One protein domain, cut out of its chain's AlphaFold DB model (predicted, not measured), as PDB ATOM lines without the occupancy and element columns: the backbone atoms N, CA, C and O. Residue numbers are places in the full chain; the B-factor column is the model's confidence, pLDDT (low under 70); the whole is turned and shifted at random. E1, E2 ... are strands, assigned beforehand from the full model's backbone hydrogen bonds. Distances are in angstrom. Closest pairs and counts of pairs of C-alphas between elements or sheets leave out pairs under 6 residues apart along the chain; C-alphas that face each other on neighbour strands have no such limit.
ATOM      1  N   ALA A 117     165.007 130.143 102.939       93.25
ATOM      2  CA  ALA A 117     164.319 128.867 102.783       93.25
ATOM      3  C   ALA A 117     162.798 129.046 102.887       93.25
ATOM      4  O   ALA A 117     162.313 130.000 103.493       93.25
ATOM      5  N   TYR A 118     162.038 128.114 102.329       92.25
ATOM      6  CA  TYR A 118     160.579 128.124 102.383       92.25
ATOM      7  C   TYR A 118     160.061 126.783 102.885       92.25
ATOM      8  O   TYR A 118     160.614 125.735 102.560       92.25
ATOM      9  N   PHE A 119     158.983 126.805 103.659       93.25
ATOM     10  CA  PHE A 119     158.261 125.607 104.064       93.25
ATOM     11  C   PHE A 119     156.876 125.617 103.453       93.25
ATOM     12  O   PHE A 119     156.098 126.530 103.725       93.25
ATOM     13  N   ARG A 120     156.570 124.612 102.641       93.00
ATOM     14  CA  ARG A 120     155.249 124.445 102.050       93.00
ATOM     15  C   ARG A 120     154.508 123.343 102.786       93.00
ATOM     16  O   ARG A 120     155.059 122.269 102.979       93.00
ATOM     17  N   VAL A 121     153.267 123.588 103.182       94.19
ATOM     18  CA  VAL A 121     152.418 122.580 103.827       94.19
ATOM     19  C   VAL A 121     150.979 122.757 103.379       94.19
ATOM     20  O   VAL A 121     150.523 123.883 103.206       94.19
ATOM     21  N   ARG A 122     150.259 121.652 103.199       94.44
ATOM     22  CA  ARG A 122     148.822 121.655 102.925       94.44
ATOM     23  C   ARG A 122     148.054 121.234 104.166       94.44
ATOM     24  O   ARG A 122     148.308 120.160 104.705       94.44
ATOM     25  N   LEU A 123     147.113 122.057 104.613       92.31
ATOM     26  CA  LEU A 123     146.287 121.774 105.785       92.31
ATOM     27  C   LEU A 123     144.870 121.396 105.356       92.31
ATOM     28  O   LEU A 123     144.231 122.117 104.591       92.31
ATOM     29  N   VAL A 124     144.383 120.262 105.858       93.12
ATOM     30  CA  VAL A 124     143.044 119.740 105.550       93.12
ATOM     31  C   VAL A 124     142.299 119.326 106.816       93.12
ATOM     32  O   VAL A 124     142.913 119.036 107.843       93.12
ATOM     33  N   SER A 125     140.971 119.296 106.764       90.94
ATOM     34  CA  SER A 125     140.124 118.697 107.794       90.94
ATOM     35  C   SER A 125     140.257 117.163 107.781       90.94
ATOM     36  O   SER A 125     140.836 116.595 106.849       90.94
ATOM     37  N   PRO A 126     139.691 116.440 108.766       88.56
ATOM     38  CA  PRO A 126     139.675 114.975 108.744       88.56
ATOM     39  C   PRO A 126     138.906 114.395 107.550       88.56
ATOM     40  O   PRO A 126     139.189 113.276 107.134       88.56
ATOM     41  N   ALA A 127     137.961 115.158 106.992       91.69
ATOM     42  CA  ALA A 127     137.225 114.800 105.782       91.69
ATOM     43  C   ALA A 127     138.025 115.066 104.489       91.69
ATOM     44  O   ALA A 127     137.551 114.759 103.401       91.69
ATOM     45  N   GLY A 128     139.235 115.628 104.596       92.94
ATOM     46  CA  GLY A 128     140.088 115.978 103.460       92.94
ATOM     47  C   GLY A 128     139.788 117.346 102.844       92.94
ATOM     48  O   GLY A 128     140.380 117.698 101.824       92.94
ATOM     49  N   GLU A 129     138.900 118.134 103.450       93.19
ATOM     50  CA  GLU A 129     138.561 119.472 102.962       93.19
ATOM     51  C   GLU A 129     139.696 120.462 103.260       93.19
ATOM     52  O   GLU A 129     140.211 120.461 104.381       93.19
ATOM     53  N   PRO A 130     140.091 121.330 102.316       92.94
ATOM     54  CA  PRO A 130     141.086 122.368 102.562       92.94
ATOM     55  C   PRO A 130     140.723 123.293 103.723       92.94
ATOM     56  O   PRO A 130     139.614 123.822 103.789       92.94
ATOM     57  N   ILE A 131     141.683 123.551 104.610       89.31
ATOM     58  CA  ILE A 131     141.532 124.571 105.645       89.31
ATOM     59  C   ILE A 131     142.045 125.899 105.095       89.31
ATOM     60  O   ILE A 131     143.247 126.087 104.903       89.31
ATOM     61  N   ILE A 132     141.122 126.832 104.878       86.94
ATOM     62  CA  ILE A 132     141.424 128.168 104.363       86.94
ATOM     63  C   ILE A 132     141.746 129.123 105.518       86.94
ATOM     64  O   ILE A 132     141.107 129.082 106.569       86.94
ATOM     65  N   ALA A 133     142.739 129.993 105.307       83.88
ATOM     66  CA  ALA A 133     143.204 131.002 106.263       83.88
ATOM     67  C   ALA A 133     143.493 130.463 107.685       83.88
ATOM     68  O   ALA A 133     142.966 130.987 108.675       83.88
ATOM     69  N   PRO A 134     144.325 129.417 107.827       86.56
ATOM     70  CA  PRO A 134     144.618 128.875 109.134       86.56
ATOM     71  C   PRO A 134     145.498 129.809 109.948       86.56
ATOM     72  O   PRO A 134     146.420 130.447 109.448       86.56
ATOM     73  N   GLN A 135     145.227 129.846 111.246       86.50
ATOM     74  CA  GLN A 135     146.057 130.570 112.193       86.50
ATOM     75  C   GLN A 135     147.245 129.691 112.566       86.50
ATOM     76  O   GLN A 135     147.082 128.639 113.187       86.50
ATOM     77  N   LEU A 136     148.444 130.118 112.181       88.06
ATOM     78  CA  LEU A 136     149.677 129.415 112.509       88.06
ATOM     79  C   LEU A 136     150.413 130.136 113.623       88.06
ATOM     80  O   LEU A 136     150.554 131.357 113.589       88.06
ATOM     81  N   ARG A 137     150.934 129.363 114.573       88.19
ATOM     82  CA  ARG A 137     151.945 129.811 115.522       88.19
ATOM     83  C   ARG A 137     153.297 129.278 115.133       88.19
ATOM     84  O   ARG A 137     153.427 128.066 114.997       88.19
ATOM     85  N   ARG A 138     154.309 130.131 115.004       89.31
ATOM     86  CA  ARG A 138     155.680 129.662 114.767       89.31
ATOM     87  C   ARG A 138     156.661 130.207 115.782       89.31
ATOM     88  O   ARG A 138     156.474 131.280 116.339       89.31
ATOM     89  N   ARG A 139     157.742 129.460 115.963       90.06
ATOM     90  CA  ARG A 139     158.971 129.915 116.608       90.06
ATOM     91  C   ARG A 139     160.146 129.483 115.751       90.06
ATOM     92  O   ARG A 139     160.131 128.389 115.183       90.06
ATOM     93  N   LEU A 140     161.143 130.352 115.660       91.06
ATOM     94  CA  LEU A 140     162.376 130.100 114.930       91.06
ATOM     95  C   LEU A 140     163.532 129.988 115.911       91.06
ATOM     96  O   LEU A 140     163.576 130.677 116.930       91.06
ATOM     97  N   PHE A 141     164.478 129.126 115.581       91.88
ATOM     98  CA  PHE A 141     165.698 128.911 116.333       91.88
ATOM     99  C   PHE A 141     166.858 128.815 115.356       91.88
ATOM    100  O   PHE A 141     166.690 128.325 114.242       91.88
ATOM    101  N   ASP A 142     168.037 129.264 115.764       90.06
ATOM    102  CA  ASP A 142     169.244 129.033 114.984       90.06
ATOM    103  C   ASP A 142     169.684 127.560 115.068       90.06
ATOM    104  O   ASP A 142     169.074 126.726 115.745       90.06
ATOM    105  N   VAL A 143     170.770 127.230 114.371       89.50
ATOM    106  CA  VAL A 143     171.336 125.871 114.346       89.50
ATOM    107  C   VAL A 143     171.815 125.377 115.718       89.50
ATOM    108  O   VAL A 143     171.932 124.173 115.917       89.50
ATOM    109  N   SER A 144     172.069 126.284 116.669       89.56
ATOM    110  CA  SER A 144     172.422 125.955 118.057       89.56
ATOM    111  C   SER A 144     171.197 125.792 118.966       89.56
ATOM    112  O   SER A 144     171.321 125.368 120.112       89.56
ATOM    113  N   GLY A 145     169.999 126.104 118.459       89.12
ATOM    114  CA  GLY A 145     168.746 126.067 119.204       89.12
ATOM    115  C   GLY A 145     168.420 127.358 119.957       89.12
ATOM    116  O   GLY A 145     167.460 127.368 120.727       89.12
ATOM    117  N   LYS A 146     169.163 128.451 119.743       90.44
ATOM    118  CA  LYS A 146     168.849 129.756 120.338       90.44
ATOM    119  C   LYS A 146     167.668 130.392 119.596       90.44
ATOM    120  O   LYS A 146     167.654 130.359 118.366       90.44
ATOM    121  N   PRO A 147     166.689 130.990 120.296       88.62
ATOM    122  CA  PRO A 147     165.529 131.591 119.648       88.62
ATOM    123  C   PRO A 147     165.923 132.757 118.732       88.62
ATOM    124  O   PRO A 147     166.707 133.632 119.108       88.62
ATOM    125  N   ILE A 148     165.319 132.778 117.546       86.56
ATOM    126  CA  ILE A 148     165.347 133.883 116.591       86.56
ATOM    127  C   ILE A 148     163.974 134.555 116.652       86.56
ATOM    128  O   ILE A 148     162.964 133.963 116.278       86.56
ATOM    129  N   PHE A 149     163.935 135.800 117.113       76.19
ATOM    130  CA  PHE A 149     162.706 136.593 117.132       76.19
ATOM    131  C   PHE A 149     162.402 137.113 115.728       76.19
ATOM    132  O   PHE A 149     163.223 137.823 115.153       76.19
ATOM    133  N   ASP A 150     161.237 136.796 115.172       69.44
ATOM    134  CA  ASP A 150     160.878 137.077 113.778       69.44
ATOM    135  C   ASP A 150     160.053 138.357 113.574       69.44
ATOM    136  O   ASP A 150     159.772 138.702 112.426       69.44
ATOM    137  N   GLY A 151     159.774 139.127 114.635       55.44
ATOM    138  CA  GLY A 151     159.265 140.515 114.631       55.44
ATOM    139  C   GLY A 151     157.852 140.732 114.062       55.44
ATOM    140  O   GLY A 151     157.147 141.632 114.504       55.44
ATOM    141  N   LEU A 152     157.427 139.898 113.119       50.84
ATOM    142  CA  LEU A 152     156.040 139.584 112.819       50.84
ATOM    143  C   LEU A 152     155.616 138.684 113.978       50.84
ATOM    144  O   LEU A 152     156.264 137.668 114.173       50.84
ATOM    145  N   GLY A 153     154.668 139.100 114.820       50.12
ATOM    146  CA  GLY A 153     154.350 138.376 116.058       50.12
ATOM    147  C   GLY A 153     154.093 136.878 115.845       50.12
ATOM    148  O   GLY A 153     153.920 136.433 114.718       50.12
ATOM    149  N   ASP A 154     153.987 136.114 116.938       52.38
ATOM    150  CA  ASP A 154     153.820 134.646 116.946       52.38
ATOM    151  C   ASP A 154     152.759 134.084 115.978       52.38
ATOM    152  O   ASP A 154     152.712 132.875 115.804       52.38
ATOM    153  N   ARG A 155     151.887 134.911 115.386       53.88
ATOM    154  CA  ARG A 155     150.851 134.530 114.430       53.88
ATOM    155  C   ARG A 155     151.210 134.919 112.999       53.88
ATOM    156  O   ARG A 155     151.355 136.098 112.687       53.88
ATOM    157  N   ILE A 156     151.241 133.916 112.129       62.69
ATOM    158  CA  ILE A 156     151.324 134.102 110.680       62.69
ATOM    159  C   ILE A 156     149.908 134.023 110.115       62.69
ATOM    160  O   ILE A 156     149.178 133.072 110.405       62.69
ATOM    161  N   SER A 157     149.558 135.007 109.295       55.25
ATOM    162  CA  SER A 157     148.334 135.035 108.494       55.25
ATOM    163  C   SER A 157     148.715 135.116 107.018       55.25
ATOM    164  O   SER A 157     148.278 136.023 106.314       55.25
ATOM    165  N   ASP A 158     149.595 134.226 106.559       61.12
ATOM    166  CA  ASP A 158     149.827 134.104 105.125       61.12
ATOM    167  C   ASP A 158     148.548 133.502 104.528       61.12
ATOM    168  O   ASP A 158     148.038 132.509 105.065       61.12
ATOM    169  N   PRO A 159     147.964 134.120 103.488       61.09
ATOM    170  CA  PRO A 159     146.759 133.590 102.878       61.09
ATOM    171  C   PRO A 159     147.065 132.182 102.363       61.09
ATOM    172  O   PRO A 159     147.981 131.994 101.566       61.09
ATOM    173  N   ALA A 160     146.322 131.194 102.864       71.12
ATOM    174  CA  ALA A 160     146.344 129.869 102.269       71.12
ATOM    175  C   ALA A 160     145.789 129.971 100.848       71.12
ATOM    176  O   ALA A 160     144.792 130.664 100.618       71.12
ATOM    177  N   ASP A 161     146.413 129.256  99.923       77.62
ATOM    178  CA  ASP A 161     145.861 129.036  98.597       77.62
ATOM    179  C   ASP A 161     144.498 128.325  98.720       77.62
ATOM    180  O   ASP A 161     144.181 127.688  99.730       77.62
ATOM    181  N   ASN A 162     143.672 128.398  97.675       84.00
ATOM    182  CA  ASN A 162     142.333 127.785  97.670       84.00
ATOM    183  C   ASN A 162     142.354 126.249  97.846       84.00
ATOM    184  O   ASN A 162     141.312 125.636  98.066       84.00
ATOM    185  N   ASP A 163     143.522 125.613  97.738       86.31
ATOM    186  CA  ASP A 163     143.733 124.185  97.972       86.31
ATOM    187  C   ASP A 163     144.153 123.855  99.419       86.31
ATOM    188  O   ASP A 163     144.308 122.675  99.752       86.31
ATOM    189  N   GLY A 164     144.294 124.863 100.288       88.75
ATOM    190  CA  GLY A 164     144.753 124.731 101.673       88.75
ATOM    191  C   GLY A 164     146.276 124.680 101.810       88.75
ATOM    192  O   GLY A 164     146.774 124.381 102.898       88.75
ATOM    193  N   ALA A 165     147.027 124.917 100.728       92.44
ATOM    194  CA  ALA A 165     148.475 125.037 100.769       92.44
ATOM    195  C   ALA A 165     148.907 126.401 101.316       92.44
ATOM    196  O   ALA A 165     148.299 127.434 101.055       92.44
ATOM    197  N   ILE A 166     149.988 126.394 102.087       91.12
ATOM    198  CA  ILE A 166     150.595 127.579 102.687       91.12
ATOM    199  C   ILE A 166     152.087 127.486 102.452       91.12
ATOM    200  O   ILE A 166     152.680 126.419 102.630       91.12
ATOM    201  N   THR A 167     152.694 128.612 102.098       91.06
ATOM    202  CA  THR A 167     154.144 128.739 101.991       91.06
ATOM    203  C   THR A 167     154.636 129.715 103.045       91.06
ATOM    204  O   THR A 167     154.294 130.888 103.012       91.06
ATOM    205  N   ILE A 168     155.460 129.228 103.970       90.12
ATOM    206  CA  ILE A 168     156.049 130.011 105.052       90.12
ATOM    207  C   ILE A 168     157.487 130.366 104.678       90.12
ATOM    208  O   ILE A 168     158.324 129.475 104.515       90.12
ATOM    209  N   GLY A 169     157.798 131.658 104.584       89.62
ATOM    210  CA  GLY A 169     159.161 132.148 104.371       89.62
ATOM    211  C   GLY A 169     159.219 133.583 103.843       89.62
ATOM    212  O   GLY A 169     158.183 134.232 103.739       89.62
ATOM    213  N   PRO A 170     160.420 134.098 103.519       91.25
ATOM    214  CA  PRO A 170     161.719 133.423 103.598       91.25
ATOM    215  C   PRO A 170     162.183 133.186 105.045       91.25
ATOM    216  O   PRO A 170     162.036 134.041 105.916       91.25
ATOM    217  N   LEU A 171     162.759 132.011 105.297       91.25
ATOM    218  CA  LEU A 171     163.210 131.548 106.607       91.25
ATOM    219  C   LEU A 171     164.742 131.553 106.698       91.25
ATOM    220  O   LEU A 171     165.412 131.208 105.719       91.25
ATOM    221  N   PRO A 172     165.309 131.919 107.863       91.00
ATOM    222  CA  PRO A 172     166.726 131.738 108.127       91.00
ATOM    223  C   PRO A 172     167.066 130.257 108.292       91.00
ATOM    224  O   PRO A 172     166.207 129.410 108.542       91.00
ATOM    225  N   ARG A 173     168.361 129.962 108.213       91.81
ATOM    226  CA  ARG A 173     168.886 128.644 108.566       91.81
ATOM    227  C   ARG A 173     168.654 128.358 110.045       91.81
ATOM    228  O   ARG A 173     168.813 129.244 110.883       91.81
ATOM    229  N   GLY A 174     168.343 127.106 110.352       93.19
ATOM    230  CA  GLY A 174     168.054 126.672 111.712       93.19
ATOM    231  C   GLY A 174     166.807 125.807 111.783       93.19
ATOM    232  O   GLY A 174     166.568 124.984 110.903       93.19
ATOM    233  N   ILE A 175     166.044 125.969 112.856       93.56
ATOM    234  CA  ILE A 175     164.936 125.092 113.223       93.56
ATOM    235  C   ILE A 175     163.673 125.935 113.338       93.56
ATOM    236  O   ILE A 175     163.647 126.935 114.054       93.56
ATOM    237  N   MET A 176     162.606 125.515 112.669       93.19
ATOM    238  CA  MET A 176     161.271 126.066 112.861       93.19
ATOM    239  C   MET A 176     160.400 125.049 113.574       93.19
ATOM    240  O   MET A 176     160.287 123.896 113.160       93.19
ATOM    241  N   THR A 177     159.722 125.514 114.610       92.88
ATOM    242  CA  THR A 177     158.606 124.795 115.216       92.88
ATOM    243  C   THR A 177     157.334 125.546 114.881       92.88
ATOM    244  O   THR A 177     157.275 126.763 115.073       92.88
ATOM    245  N   VAL A 178     156.314 124.841 114.409       92.19
ATOM    246  CA  VAL A 178     155.040 125.447 114.024       92.19
ATOM    247  C   VAL A 178     153.881 124.656 114.622       92.19
ATOM    248  O   VAL A 178     153.954 123.439 114.788       92.19
ATOM    249  N   ALA A 179     152.818 125.356 114.979       90.69
ATOM    250  CA  ALA A 179     151.553 124.774 115.368       90.69
ATOM    251  C   ALA A 179     150.404 125.455 114.641       90.69
ATOM    252  O   ALA A 179     150.449 126.644 114.340       90.69
ATOM    253  N   VAL A 180     149.353 124.689 114.409       89.94
ATOM    254  CA  VAL A 180     148.068 125.188 113.942       89.94
ATOM    255  C   VAL A 180     147.229 125.537 115.175       89.94
ATOM    256  O   VAL A 180     147.023 124.682 116.035       89.94
ATOM    257  N   ASP A 181     146.778 126.788 115.279       85.50
ATOM    258  CA  ASP A 181     145.964 127.342 116.377       85.50
ATOM    259  C   ASP A 181     144.643 127.898 115.830       85.50
ATOM    260  O   ASP A 181     144.412 129.102 115.799       85.50
ATOM    261  N   LEU A 182     143.789 127.004 115.344       79.75
ATOM    262  CA  LEU A 182     142.515 127.342 114.717       79.75
ATOM    263  C   LEU A 182     141.353 127.269 115.720       79.75
ATOM    264  O   LEU A 182     141.229 126.267 116.430       79.75
ATOM    265  N   PRO A 183     140.427 128.246 115.723       73.88
ATOM    266  CA  PRO A 183     139.151 128.090 116.414       73.88
ATOM    267  C   PRO A 183     138.416 126.831 115.926       73.88
ATOM    268  O   PRO A 183     138.366 126.586 114.728       73.88
ATOM    269  N   LEU A 184     137.814 126.061 116.843       74.19
ATOM    270  CA  LEU A 184     137.056 124.815 116.585       74.19
ATOM    271  C   LEU A 184     137.885 123.569 116.208       74.19
ATOM    272  O   LEU A 184     137.331 122.470 116.165       74.19
ATOM    273  N   PHE A 185     139.196 123.697 116.007       78.50
ATOM    274  CA  PHE A 185     140.098 122.568 115.769       78.50
ATOM    275  C   PHE A 185     140.975 122.287 116.993       78.50
ATOM    276  O   PHE A 185     141.122 123.120 117.889       78.50
ATOM    277  N   ALA A 186     141.579 121.098 117.034       80.56
ATOM    278  CA  ALA A 186     142.648 120.825 117.988       80.56
ATOM    279  C   ALA A 186     143.861 121.719 117.690       80.56
ATOM    280  O   ALA A 186     144.328 121.757 116.546       80.56
ATOM    281  N   GLN A 187     144.434 122.356 118.717       85.94
ATOM    282  CA  GLN A 187     145.776 122.911 118.574       85.94
ATOM    283  C   GLN A 187     146.738 121.774 118.215       85.94
ATOM    284  O   GLN A 187     146.835 120.778 118.932       85.94
ATOM    285  N   THR A 188     147.414 121.895 117.075       87.62
ATOM    286  CA  THR A 188     148.190 120.790 116.497       87.62
ATOM    287  C   THR A 188     149.612 121.251 116.228       87.62
ATOM    288  O   THR A 188     149.841 122.072 115.344       87.62
ATOM    289  N   ARG A 189     150.581 120.720 116.983       89.12
ATOM    290  CA  ARG A 189     152.014 120.914 116.710       89.12
ATOM    291  C   ARG A 189     152.396 120.107 115.474       89.12
ATOM    292  O   ARG A 189     152.107 118.916 115.413       89.12
ATOM    293  N   LEU A 190     153.057 120.745 114.516       90.94
ATOM    294  CA  LEU A 190     153.639 120.050 113.372       90.94
ATOM    295  C   LEU A 190     155.051 119.544 113.726       90.94
ATOM    296  O   LEU A 190     155.627 119.979 114.731       90.94
ATOM    297  N   PRO A 191     155.627 118.624 112.931       89.88
ATOM    298  CA  PRO A 191     157.018 118.219 113.092       89.88
ATOM    299  C   PRO A 191     157.983 119.410 113.031       89.88
ATOM    300  O   PRO A 191     157.732 120.390 112.328       89.88
ATOM    301  N   ASP A 192     159.097 119.311 113.756       91.56
ATOM    302  CA  ASP A 192     160.158 120.319 113.695       91.56
ATOM    303  C   ASP A 192     160.798 120.286 112.308       91.56
ATOM    304  O   ASP A 192     161.145 119.218 111.797       91.56
ATOM    305  N   VAL A 193     160.975 121.460 111.708       93.06
ATOM    306  CA  VAL A 193     161.525 121.593 110.359       93.06
ATOM    307  C   VAL A 193     162.920 122.196 110.437       93.06
ATOM    308  O   VAL A 193     163.102 123.267 111.013       93.06
ATOM    309  N   ASN A 194     163.904 121.516 109.848       93.06
ATOM    310  CA  ASN A 194     165.295 121.964 109.807       93.06
ATOM    311  C   ASN A 194     165.634 122.557 108.431       93.06
ATOM    312  O   ASN A 194     165.435 121.903 107.407       93.06
ATOM    313  N   PHE A 195     166.210 123.758 108.410       91.81
ATOM    314  CA  PHE A 195     166.657 124.456 107.202       91.81
ATOM    315  C   PHE A 195     168.184 124.563 107.186       91.81
ATOM    316  O   PHE A 195     168.780 125.323 107.956       91.81
ATOM    317  N   GLY A 196     168.818 123.779 106.311       86.62
ATOM    318  CA  GLY A 196     170.260 123.824 106.041       86.62
ATOM    319  C   GLY A 196     170.630 124.765 104.884       86.62
ATOM    320  O   GLY A 196     169.777 125.460 104.349       86.62
ATOM    321  N   ASP A 197     171.912 124.788 104.492       75.31
ATOM    322  CA  ASP A 197     172.447 125.661 103.417       75.31
ATOM    323  C   ASP A 197     171.845 125.367 102.041       75.31
ATOM    324  O   ASP A 197     171.632 126.273 101.242       75.31
ATOM    325  N   ALA A 198     171.603 124.091 101.745       69.44
ATOM    326  CA  ALA A 198     171.165 123.653 100.422       69.44
ATOM    327  C   ALA A 198     169.639 123.705 100.242       69.44
ATOM    328  O   ALA A 198     169.131 123.561  99.128       69.44
ATOM    329  N   THR A 199     168.889 123.883 101.329       72.75
ATOM    330  CA  THR A 199     167.444 123.673 101.327       72.75
ATOM    331  C   THR A 199     166.710 124.960 100.984       72.75
ATOM    332  O   THR A 199     166.470 125.798 101.847       72.75
ATOM    333  N   LYS A 200     166.311 125.105  99.717       84.69
ATOM    334  CA  LYS A 200     165.477 126.238  99.281       84.69
ATOM    335  C   LYS A 200     164.009 126.064  99.660       84.69
ATOM    336  O   LYS A 200     163.374 127.028 100.067       84.69
ATOM    337  N   ILE A 201     163.468 124.853  99.526       91.31
ATOM    338  CA  ILE A 201     162.067 124.542  99.831       91.31
ATOM    339  C   ILE A 201     162.013 123.207 100.573       91.31
ATOM    340  O   ILE A 201     162.614 122.230 100.128       91.31
ATOM    341  N   VAL A 202     161.292 123.170 101.690       93.38
ATOM    342  CA  VAL A 202     160.912 121.947 102.401       93.38
ATOM    343  C   VAL A 202     159.425 121.716 102.192       93.38
ATOM    344  O   VAL A 202     158.617 122.592 102.501       93.38
ATOM    345  N   ASP A 203     159.073 120.537 101.692       93.56
ATOM    346  CA  ASP A 203     157.685 120.099 101.594       93.56
ATOM    347  C   ASP A 203     157.283 119.347 102.871       93.56
ATOM    348  O   ASP A 203     157.868 118.323 103.221       93.56
ATOM    349  N   GLY A 204     156.306 119.892 103.590       92.38
ATOM    350  CA  GLY A 204     155.676 119.289 104.761       92.38
ATOM    351  C   GLY A 204     154.534 118.334 104.418       92.38
ATOM    352  O   GLY A 204     153.964 117.727 105.324       92.38
ATOM    353  N   GLY A 205     154.187 118.199 103.135       94.25
ATOM    354  CA  GLY A 205     153.105 117.354 102.657       94.25
ATOM    355  C   GLY A 205     151.723 117.857 103.070       94.25
ATOM    356  O   GLY A 205     151.491 119.054 103.254       94.25
ATOM    357  N   THR A 206     150.783 116.916 103.194       94.88
ATOM    358  CA  THR A 206     149.404 117.190 103.621       94.88
ATOM    359  C   THR A 206     149.202 116.751 105.063       94.88
ATOM    360  O   THR A 206     149.467 115.600 105.407       94.88
ATOM    361  N   ILE A 207     148.697 117.656 105.897       92.00
ATOM    362  CA  ILE A 207     148.444 117.419 107.316       92.00
ATOM    363  C   ILE A 207     146.953 117.576 107.586       92.00
ATOM    364  O   ILE A 207     146.379 118.652 107.407       92.00
ATOM    365  N   ALA A 208     146.337 116.490 108.051       91.44
ATOM    366  CA  ALA A 208     144.963 116.503 108.527       91.44
ATOM    367  C   ALA A 208     144.906 117.037 109.965       91.44
ATOM    368  O   ALA A 208     145.465 116.439 110.887       91.44
ATOM    369  N   VAL A 209     144.218 118.161 110.162       89.19
ATOM    370  CA  VAL A 209     144.001 118.784 111.472       89.19
ATOM    371  C   VAL A 209     142.712 118.227 112.065       89.19
ATOM    372  O   VAL A 209     141.645 118.324 111.465       89.19
ATOM    373  N   GLN A 210     142.799 117.620 113.248       80.81
ATOM    374  CA  GLN A 210     141.665 116.909 113.840       80.81
ATOM    375  C   GLN A 210     140.554 117.841 114.347       80.81
ATOM    376  O   GLN A 210     140.814 118.924 114.884       80.81
ATOM    377  N   GLN A 211     139.312 117.359 114.223       77.44
ATOM    378  CA  GLN A 211     138.101 117.952 114.787       77.44
ATOM    379  C   GLN A 211     137.215 116.883 115.455       77.44
ATOM    380  O   GLN A 211     137.090 115.787 114.908       77.44
ATOM    381  N   PRO A 212     136.541 117.214 116.574       71.38
ATOM    382  CA  PRO A 212     136.857 118.339 117.456       71.38
ATOM    383  C   PRO A 212     138.216 118.111 118.144       71.38
ATOM    384  O   PRO A 212     138.707 116.986 118.218       71.38
ATOM    385  N   GLY A 213     138.836 119.166 118.680       68.00
ATOM    386  CA  GLY A 213     139.942 118.965 119.621       68.00
ATOM    387  C   GLY A 213     139.486 118.173 120.849       68.00
ATOM    388  O   GLY A 213     138.335 118.307 121.267       68.00
ATOM    389  N   ALA A 214     140.353 117.342 121.442       69.69
ATOM    390  CA  ALA A 214     139.947 116.593 122.633       69.69
ATOM    391  C   ALA A 214     139.767 117.527 123.826       69.69
ATOM    392  O   ALA A 214     140.494 118.506 123.954       69.69
ATOM    393  N   VAL A 215     138.827 117.215 124.713       72.62
ATOM    394  CA  VAL A 215     138.610 117.978 125.942       72.62
ATOM    395  C   VAL A 215     139.293 117.273 127.106       72.62
ATOM    396  O   VAL A 215     139.055 116.087 127.319       72.62
ATOM    397  N   LEU A 216     140.102 118.003 127.875       77.19
ATOM    398  CA  LEU A 216     140.562 117.546 129.183       77.19
ATOM    399  C   LEU A 216     139.579 118.036 130.252       77.19
ATOM    400  O   LEU A 216     139.323 119.235 130.366       77.19
ATOM    401  N   HIS A 217     139.037 117.101 131.026       81.19
ATOM    402  CA  HIS A 217     138.285 117.395 132.242       81.19
ATOM    403  C   HIS A 217     139.214 117.181 133.437       81.19
ATOM    404  O   HIS A 217     139.854 116.134 133.535       81.19
ATOM    405  N   VAL A 218     139.315 118.187 134.306       82.56
ATOM    406  CA  VAL A 218     140.120 118.137 135.531       82.56
ATOM    407  C   VAL A 218     139.227 118.532 136.694       82.56
ATOM    408  O   VAL A 218     138.696 119.644 136.704       82.56
ATOM    409  N   ASP A 219     139.108 117.638 137.670       86.50
ATOM    410  CA  ASP A 219     138.485 117.927 138.955       86.50
ATOM    411  C   ASP A 219     139.596 118.185 139.976       86.50
ATOM    412  O   ASP A 219     140.483 117.352 140.175       86.50
ATOM    413  N   VAL A 220     139.581 119.369 140.591       89.56
ATOM    414  CA  VAL A 220     140.547 119.751 141.628       89.56
ATOM    415  C   VAL A 220     139.846 119.642 142.972       89.56
ATOM    416  O   VAL A 220     138.907 120.393 143.238       89.56
ATOM    417  N   LEU A 221     140.292 118.697 143.795       91.69
ATOM    418  CA  LEU A 221     139.722 118.402 145.108       91.69
ATOM    419  C   LEU A 221     140.748 118.696 146.213       91.69
ATOM    420  O   LEU A 221     141.954 118.599 145.982       91.69
ATOM    421  N   ASP A 222     140.279 119.054 147.405       92.25
ATOM    422  CA  ASP A 222     141.108 119.209 148.600       92.25
ATOM    423  C   ASP A 222     141.357 117.865 149.319       92.25
ATOM    424  O   ASP A 222     140.933 116.800 148.869       92.25
ATOM    425  N   GLY A 223     142.043 117.902 150.469       93.81
ATOM    426  CA  GLY A 223     142.340 116.704 151.268       93.81
ATOM    427  C   GLY A 223     141.115 115.992 151.860       93.81
ATOM    428  O   GLY A 223     141.253 114.879 152.363       93.81
ATOM    429  N   THR A 224     139.930 116.605 151.805       94.31
ATOM    430  CA  THR A 224     138.649 116.023 152.240       94.31
ATOM    431  C   THR A 224     137.820 115.480 151.072       94.31
ATOM    432  O   THR A 224     136.782 114.859 151.292       94.31
ATOM    433  N   GLY A 225     138.283 115.683 149.832       90.75
ATOM    434  CA  GLY A 225     137.549 115.355 148.612       90.75
ATOM    435  C   GLY A 225     136.563 116.441 148.169       90.75
ATOM    436  O   GLY A 225     135.804 116.210 147.229       90.75
ATOM    437  N   ALA A 226     136.559 117.615 148.809       90.94
ATOM    438  CA  ALA A 226     135.707 118.732 148.415       90.94
ATOM    439  C   ALA A 226     136.328 119.510 147.234       90.94
ATOM    440  O   ALA A 226     137.551 119.639 147.168       90.94
ATOM    441  N   PRO A 227     135.530 120.051 146.294       91.12
ATOM    442  CA  PRO A 227     136.052 120.832 145.173       91.12
ATOM    443  C   PRO A 227     136.765 122.111 145.618       91.12
ATOM    444  O   PRO A 227     136.277 122.830 146.488       91.12
ATOM    445  N   VAL A 228     137.872 122.441 144.950       91.81
ATOM    446  CA  VAL A 228     138.605 123.698 145.155       91.81
ATOM    447  C   VAL A 228     138.189 124.707 144.079       91.81
ATOM    448  O   VAL A 228     138.603 124.551 142.926       91.81
ATOM    449  N   PRO A 229     137.397 125.748 144.400       91.06
ATOM    450  CA  PRO A 229     136.967 126.750 143.428       91.06
ATOM    451  C   PRO A 229     138.065 127.773 143.120       91.06
ATOM    452  O   PRO A 229     138.959 128.014 143.929       91.06
ATOM    453  N   ASN A 230     137.959 128.437 141.964       87.69
ATOM    454  CA  ASN A 230     138.842 129.526 141.531       87.69
ATOM    455  C   ASN A 230     140.341 129.173 141.502       87.69
ATOM    456  O   ASN A 230     141.183 130.073 141.458       87.69
ATOM    457  N   HIS A 231     140.675 127.884 141.481       88.94
ATOM    458  CA  HIS A 231     142.040 127.400 141.375       88.94
ATOM    459  C   HIS A 231     142.511 127.504 139.929       88.94
ATOM    460  O   HIS A 231     141.799 127.094 139.009       88.94
ATOM    461  N   GLU A 232     143.694 128.072 139.719       89.12
ATOM    462  CA  GLU A 232     144.291 128.183 138.393       89.12
ATOM    463  C   GLU A 232     144.882 126.836 137.963       89.12
ATOM    464  O   GLU A 232     145.687 126.236 138.669       89.12
ATOM    465  N   VAL A 233     144.461 126.358 136.797       87.19
ATOM    466  CA  VAL A 233     144.924 125.125 136.167       87.19
ATOM    467  C   VAL A 233     145.697 125.503 134.913       87.19
ATOM    468  O   VAL A 233     145.136 126.066 133.966       87.19
ATOM    469  N   ASN A 234     146.979 125.150 134.916       88.69
ATOM    470  CA  ASN A 234     147.898 125.367 133.806       88.69
ATOM    471  C   ASN A 234     148.188 124.042 133.102       88.69
ATOM    472  O   ASN A 234     148.355 123.007 133.748       88.69
ATOM    473  N   ILE A 235     148.247 124.082 131.772       84.69
ATOM    474  CA  ILE A 235     148.702 122.961 130.951       84.69
ATOM    475  C   ILE A 235     149.924 123.430 130.185       84.69
ATOM    476  O   ILE A 235     149.827 124.335 129.356       84.69
ATOM    477  N   ASP A 236     151.041 122.760 130.426       83.44
ATOM    478  CA  ASP A 236     152.287 123.007 129.720       83.44
ATOM    479  C   ASP A 236     152.570 121.877 128.725       83.44
ATOM    480  O   ASP A 236     152.323 120.701 128.998       83.44
ATOM    481  N   ASP A 237     153.110 122.233 127.558       83.75
ATOM    482  CA  ASP A 237     153.692 121.264 126.631       83.75
ATOM    483  C   ASP A 237     155.169 121.067 127.005       83.75
ATOM    484  O   ASP A 237     155.971 121.977 126.772       83.75
ATOM    485  N   PRO A 238     155.562 119.907 127.565       85.62
ATOM    486  CA  PRO A 238     156.927 119.695 128.040       85.62
ATOM    487  C   PRO A 238     157.931 119.544 126.892       85.62
ATOM    488  O   PRO A 238     159.137 119.471 127.129       85.62
ATOM    489  N   ARG A 239     157.463 119.450 125.637       85.31
ATOM    490  CA  ARG A 239     158.355 119.303 124.490       85.31
ATOM    491  C   ARG A 239     159.210 120.559 124.332       85.31
ATOM    492  O   ARG A 239     158.690 121.680 124.385       85.31
ATOM    493  N   PRO A 240     160.515 120.394 124.060       84.00
ATOM    494  CA  PRO A 240     161.392 121.529 123.853       84.00
ATOM    495  C   PRO A 240     160.847 122.381 122.712       84.00
ATOM    496  O   PRO A 240     160.384 121.864 121.688       84.00
ATOM    497  N   ARG A 241     160.934 123.702 122.890       84.75
ATOM    498  CA  ARG A 241     160.598 124.674 121.846       84.75
ATOM    499  C   ARG A 241     159.136 124.607 121.398       84.75
ATOM    500  O   ARG A 241     158.840 124.955 120.261       84.75
ATOM    501  N   SER A 242     158.212 124.162 122.254       86.31
ATOM    502  CA  SER A 242     156.807 124.113 121.851       86.31
ATOM    503  C   SER A 242     156.294 125.508 121.449       86.31
ATOM    504  O   SER A 242     156.514 126.477 122.185       86.31
ATOM    505  N   PRO A 243     155.641 125.642 120.280       84.75
ATOM    506  CA  PRO A 243     154.951 126.864 119.875       84.75
ATOM    507  C   PRO A 243     153.517 126.933 120.433       84.75
ATOM    508  O   PRO A 243     152.798 127.894 120.159       84.75
ATOM    509  N   LEU A 244     153.082 125.913 121.182       85.69
ATOM    510  CA  LEU A 244     151.743 125.840 121.746       85.69
ATOM    511  C   LEU A 244     151.622 126.723 122.986       85.69
ATOM    512  O   LEU A 244     152.516 126.778 123.827       85.69
ATOM    513  N   VAL A 245     150.496 127.429 123.069       81.31
ATOM    514  CA  VAL A 245     150.162 128.314 124.184       81.31
ATOM    515  C   VAL A 245     148.772 127.932 124.656       81.31
ATOM    516  O   VAL A 245     147.775 128.259 124.003       81.31
ATOM    517  N   VAL A 246     148.712 127.243 125.792       80.62
ATOM    518  CA  VAL A 246     147.450 126.932 126.457       80.62
ATOM    519  C   VAL A 246     147.158 128.049 127.444       80.62
ATOM    520  O   VAL A 246     148.007 128.430 128.247       80.62
ATOM    521  N   ARG A 247     145.960 128.624 127.353       80.69
ATOM    522  CA  ARG A 247     145.544 129.648 128.311       80.69
ATOM    523  C   ARG A 247     145.199 128.970 129.639       80.69
ATOM    524  O   ARG A 247     144.456 127.986 129.599       80.69
ATOM    525  N   PRO A 248     145.663 129.510 130.778       83.44
ATOM    526  CA  PRO A 248     145.205 129.074 132.090       83.44
ATOM    527  C   PRO A 248     143.679 129.072 132.178       83.44
ATOM    528  O   PRO A 248     143.013 129.971 131.648       83.44
ATOM    529  N   ALA A 249     143.121 128.084 132.870       84.88
ATOM    530  CA  ALA A 249     141.711 128.072 133.242       84.88
ATOM    531  C   ALA A 249     141.559 128.121 134.757       84.88
ATOM    532  O   ALA A 249     142.462 127.747 135.492       84.88
ATOM    533  N   ARG A 250     140.395 128.573 135.227       84.56
ATOM    534  CA  ARG A 250     140.041 128.520 136.647       84.56
ATOM    535  C   ARG A 250     138.943 127.499 136.886       84.56
ATOM    536  O   ARG A 250     137.999 127.425 136.091       84.56
ATOM    537  N   THR A 251     139.063 126.744 137.971       82.06
ATOM    538  CA  THR A 251     137.995 125.860 138.448       82.06
ATOM    539  C   THR A 251     136.771 126.677 138.864       82.06
ATOM    540  O   THR A 251     136.873 127.819 139.316       82.06
ATOM    541  N   ASN A 252     135.588 126.114 138.655       75.06
ATOM    542  CA  ASN A 252     134.300 126.653 139.086       75.06
ATOM    543  C   ASN A 252     133.915 126.111 140.476       75.06
ATOM    544  O   ASN A 252     134.566 125.222 141.009       75.06
ATOM    545  N   GLU A 253     132.851 126.664 141.065       56.75
ATOM    546  CA  GLU A 253     132.335 126.277 142.393       56.75
ATOM    547  C   GLU A 253     131.594 124.936 142.415       56.75
ATOM    548  O   GLU A 253     131.328 124.374 143.471       56.75
ATOM    549  N   SER A 254     131.264 124.396 141.246       52.72
ATOM    550  CA  SER A 254     130.646 123.083 141.121       52.72
ATOM    551  C   SER A 254     131.741 122.043 140.911       52.72
ATOM    552  O   SER A 254     132.620 122.265 140.085       52.72
ATOM    553  N   ALA A 255     131.634 120.877 141.552       45.28
ATOM    554  CA  ALA A 255     132.430 119.665 141.289       45.28
ATOM    555  C   ALA A 255     132.336 119.130 139.834       45.28
ATOM    556  O   ALA A 255     132.577 117.957 139.585       45.28
ATOM    557  N   GLY A 256     131.892 119.952 138.880       41.41
ATOM    558  CA  GLY A 256     131.788 119.645 137.464       41.41
ATOM    559  C   GLY A 256     132.738 120.549 136.698       41.41
ATOM    560  O   GLY A 256     132.413 121.714 136.443       41.41
ATOM    561  N   GLY A 257     133.904 120.000 136.359       40.81
ATOM    562  CA  GLY A 257     135.015 120.704 135.736       40.81
ATOM    563  C   GLY A 257     134.668 121.533 134.494       40.81
ATOM    564  O   GLY A 257     133.735 121.256 133.731       40.81
ATOM    565  N   ARG A 258     135.482 122.566 134.252       45.75
ATOM    566  CA  ARG A 258     135.436 123.334 133.004       45.75
ATOM    567  C   ARG A 258     136.046 122.552 131.846       45.75
ATOM    568  O   ARG A 258     137.037 121.843 131.974       45.75
ATOM    569  N   ARG A 259     135.460 122.788 130.677       43.50
ATOM    570  CA  ARG A 259     135.866 122.269 129.374       43.50
ATOM    571  C   ARG A 259     137.185 122.914 128.925       43.50
ATOM    572  O   ARG A 259     137.172 124.052 128.459       43.50
ATOM    573  N   LEU A 260     138.305 122.201 129.018       48.53
ATOM    574  CA  LEU A 260     139.553 122.587 128.351       48.53
ATOM    575  C   LEU A 260     139.629 121.883 126.996       48.53
ATOM    576  O   LEU A 260     139.987 120.715 126.925       48.53
ATOM    577  N   THR A 261     139.250 122.560 125.913       42.41
ATOM    578  CA  THR A 261     139.372 122.023 124.546       42.41
ATOM    579  C   THR A 261     140.808 122.134 124.029       42.41
ATOM    580  O   THR A 261     141.309 123.243 123.869       42.41
ATOM    581  N   GLY A 262     141.408 121.003 123.659       44.56
ATOM    582  CA  GLY A 262     142.304 120.875 122.510       44.56
ATOM    583  C   GLY A 262     143.609 120.104 122.723       44.56
ATOM    584  O   GLY A 262     144.637 120.759 122.687       44.56
ATOM    585  N   TRP A 263     143.620 118.761 122.840       50.22
ATOM    586  CA  TRP A 263     144.883 117.976 122.803       50.22
ATOM    587  C   TRP A 263     144.771 116.533 122.268       50.22
ATOM    588  O   TRP A 263     143.726 115.907 122.369       50.22
ATOM    589  N   ARG A 264     145.877 115.963 121.756       44.53
ATOM    590  CA  ARG A 264     146.062 114.513 121.513       44.53
ATOM    591  C   ARG A 264     147.431 114.058 122.038       44.53
ATOM    592  O   ARG A 264     148.406 114.799 121.966       44.53
ATOM    593  N   ARG A 265     147.483 112.817 122.532       36.22
ATOM    594  CA  ARG A 265     148.697 112.053 122.861       36.22
ATOM    595  C   ARG A 265     149.292 111.478 121.568       36.22
ATOM    596  O   ARG A 265     148.608 110.717 120.881       36.22
TER     597      ARG A 265
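What this domain is: This is residues 117 to 265 of the 274 residues of an uncharacterized protein of Acidobacteria bacterium 13_1_20CM_2_65_9 (UniProt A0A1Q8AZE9). Little regular structure: two small three-stranded sheets, partly face to face, form a lobe, and residues 209 to 265, with no named element, form a long looped arm that makes the length. The printed part has 149 residues, with strands E1 to E6 in order and no named helix; it is all strand, with 39 residues in named elements. The sheets run E3 E1 E6, mixed, and E2 E4 E5, antiparallel. The whole is loose, radius of gyration of the C-alphas 18.2 A, spanning 62 by 38 by 25 A.

How they stand to each other: E1, residues 117 to 124, is parallel to its neighbour E6, residues 201 to 208; N 120 and O 202 are 2.9 A apart. E3, residues 165 to 171, is antiparallel to E1, with N 168 and O 119 at 2.8 A. E4, residues 174 to 180, is antiparallel to E2, residues 136 to 141, with N 139 and O 177 at 2.9 A. E4 and E5, residues 193 to 195, form a hairpin, with N 176 and O 193 at 2.8 A. These N and O pairs are within hydrogen-bond range.

Where its parts are: E1 spans 23.3 A from C-alpha 117 at (164.319, 128.867, 102.783). E6 spans 20.8 A to C-alpha 208 at (144.963, 116.503, 108.527).

The domain as a whole: The printed part has no cut. Links E1 to E2, E2 to E3 and E4 to E5 are long. Low-confidence residues include 150 to 159 and 253 to 265.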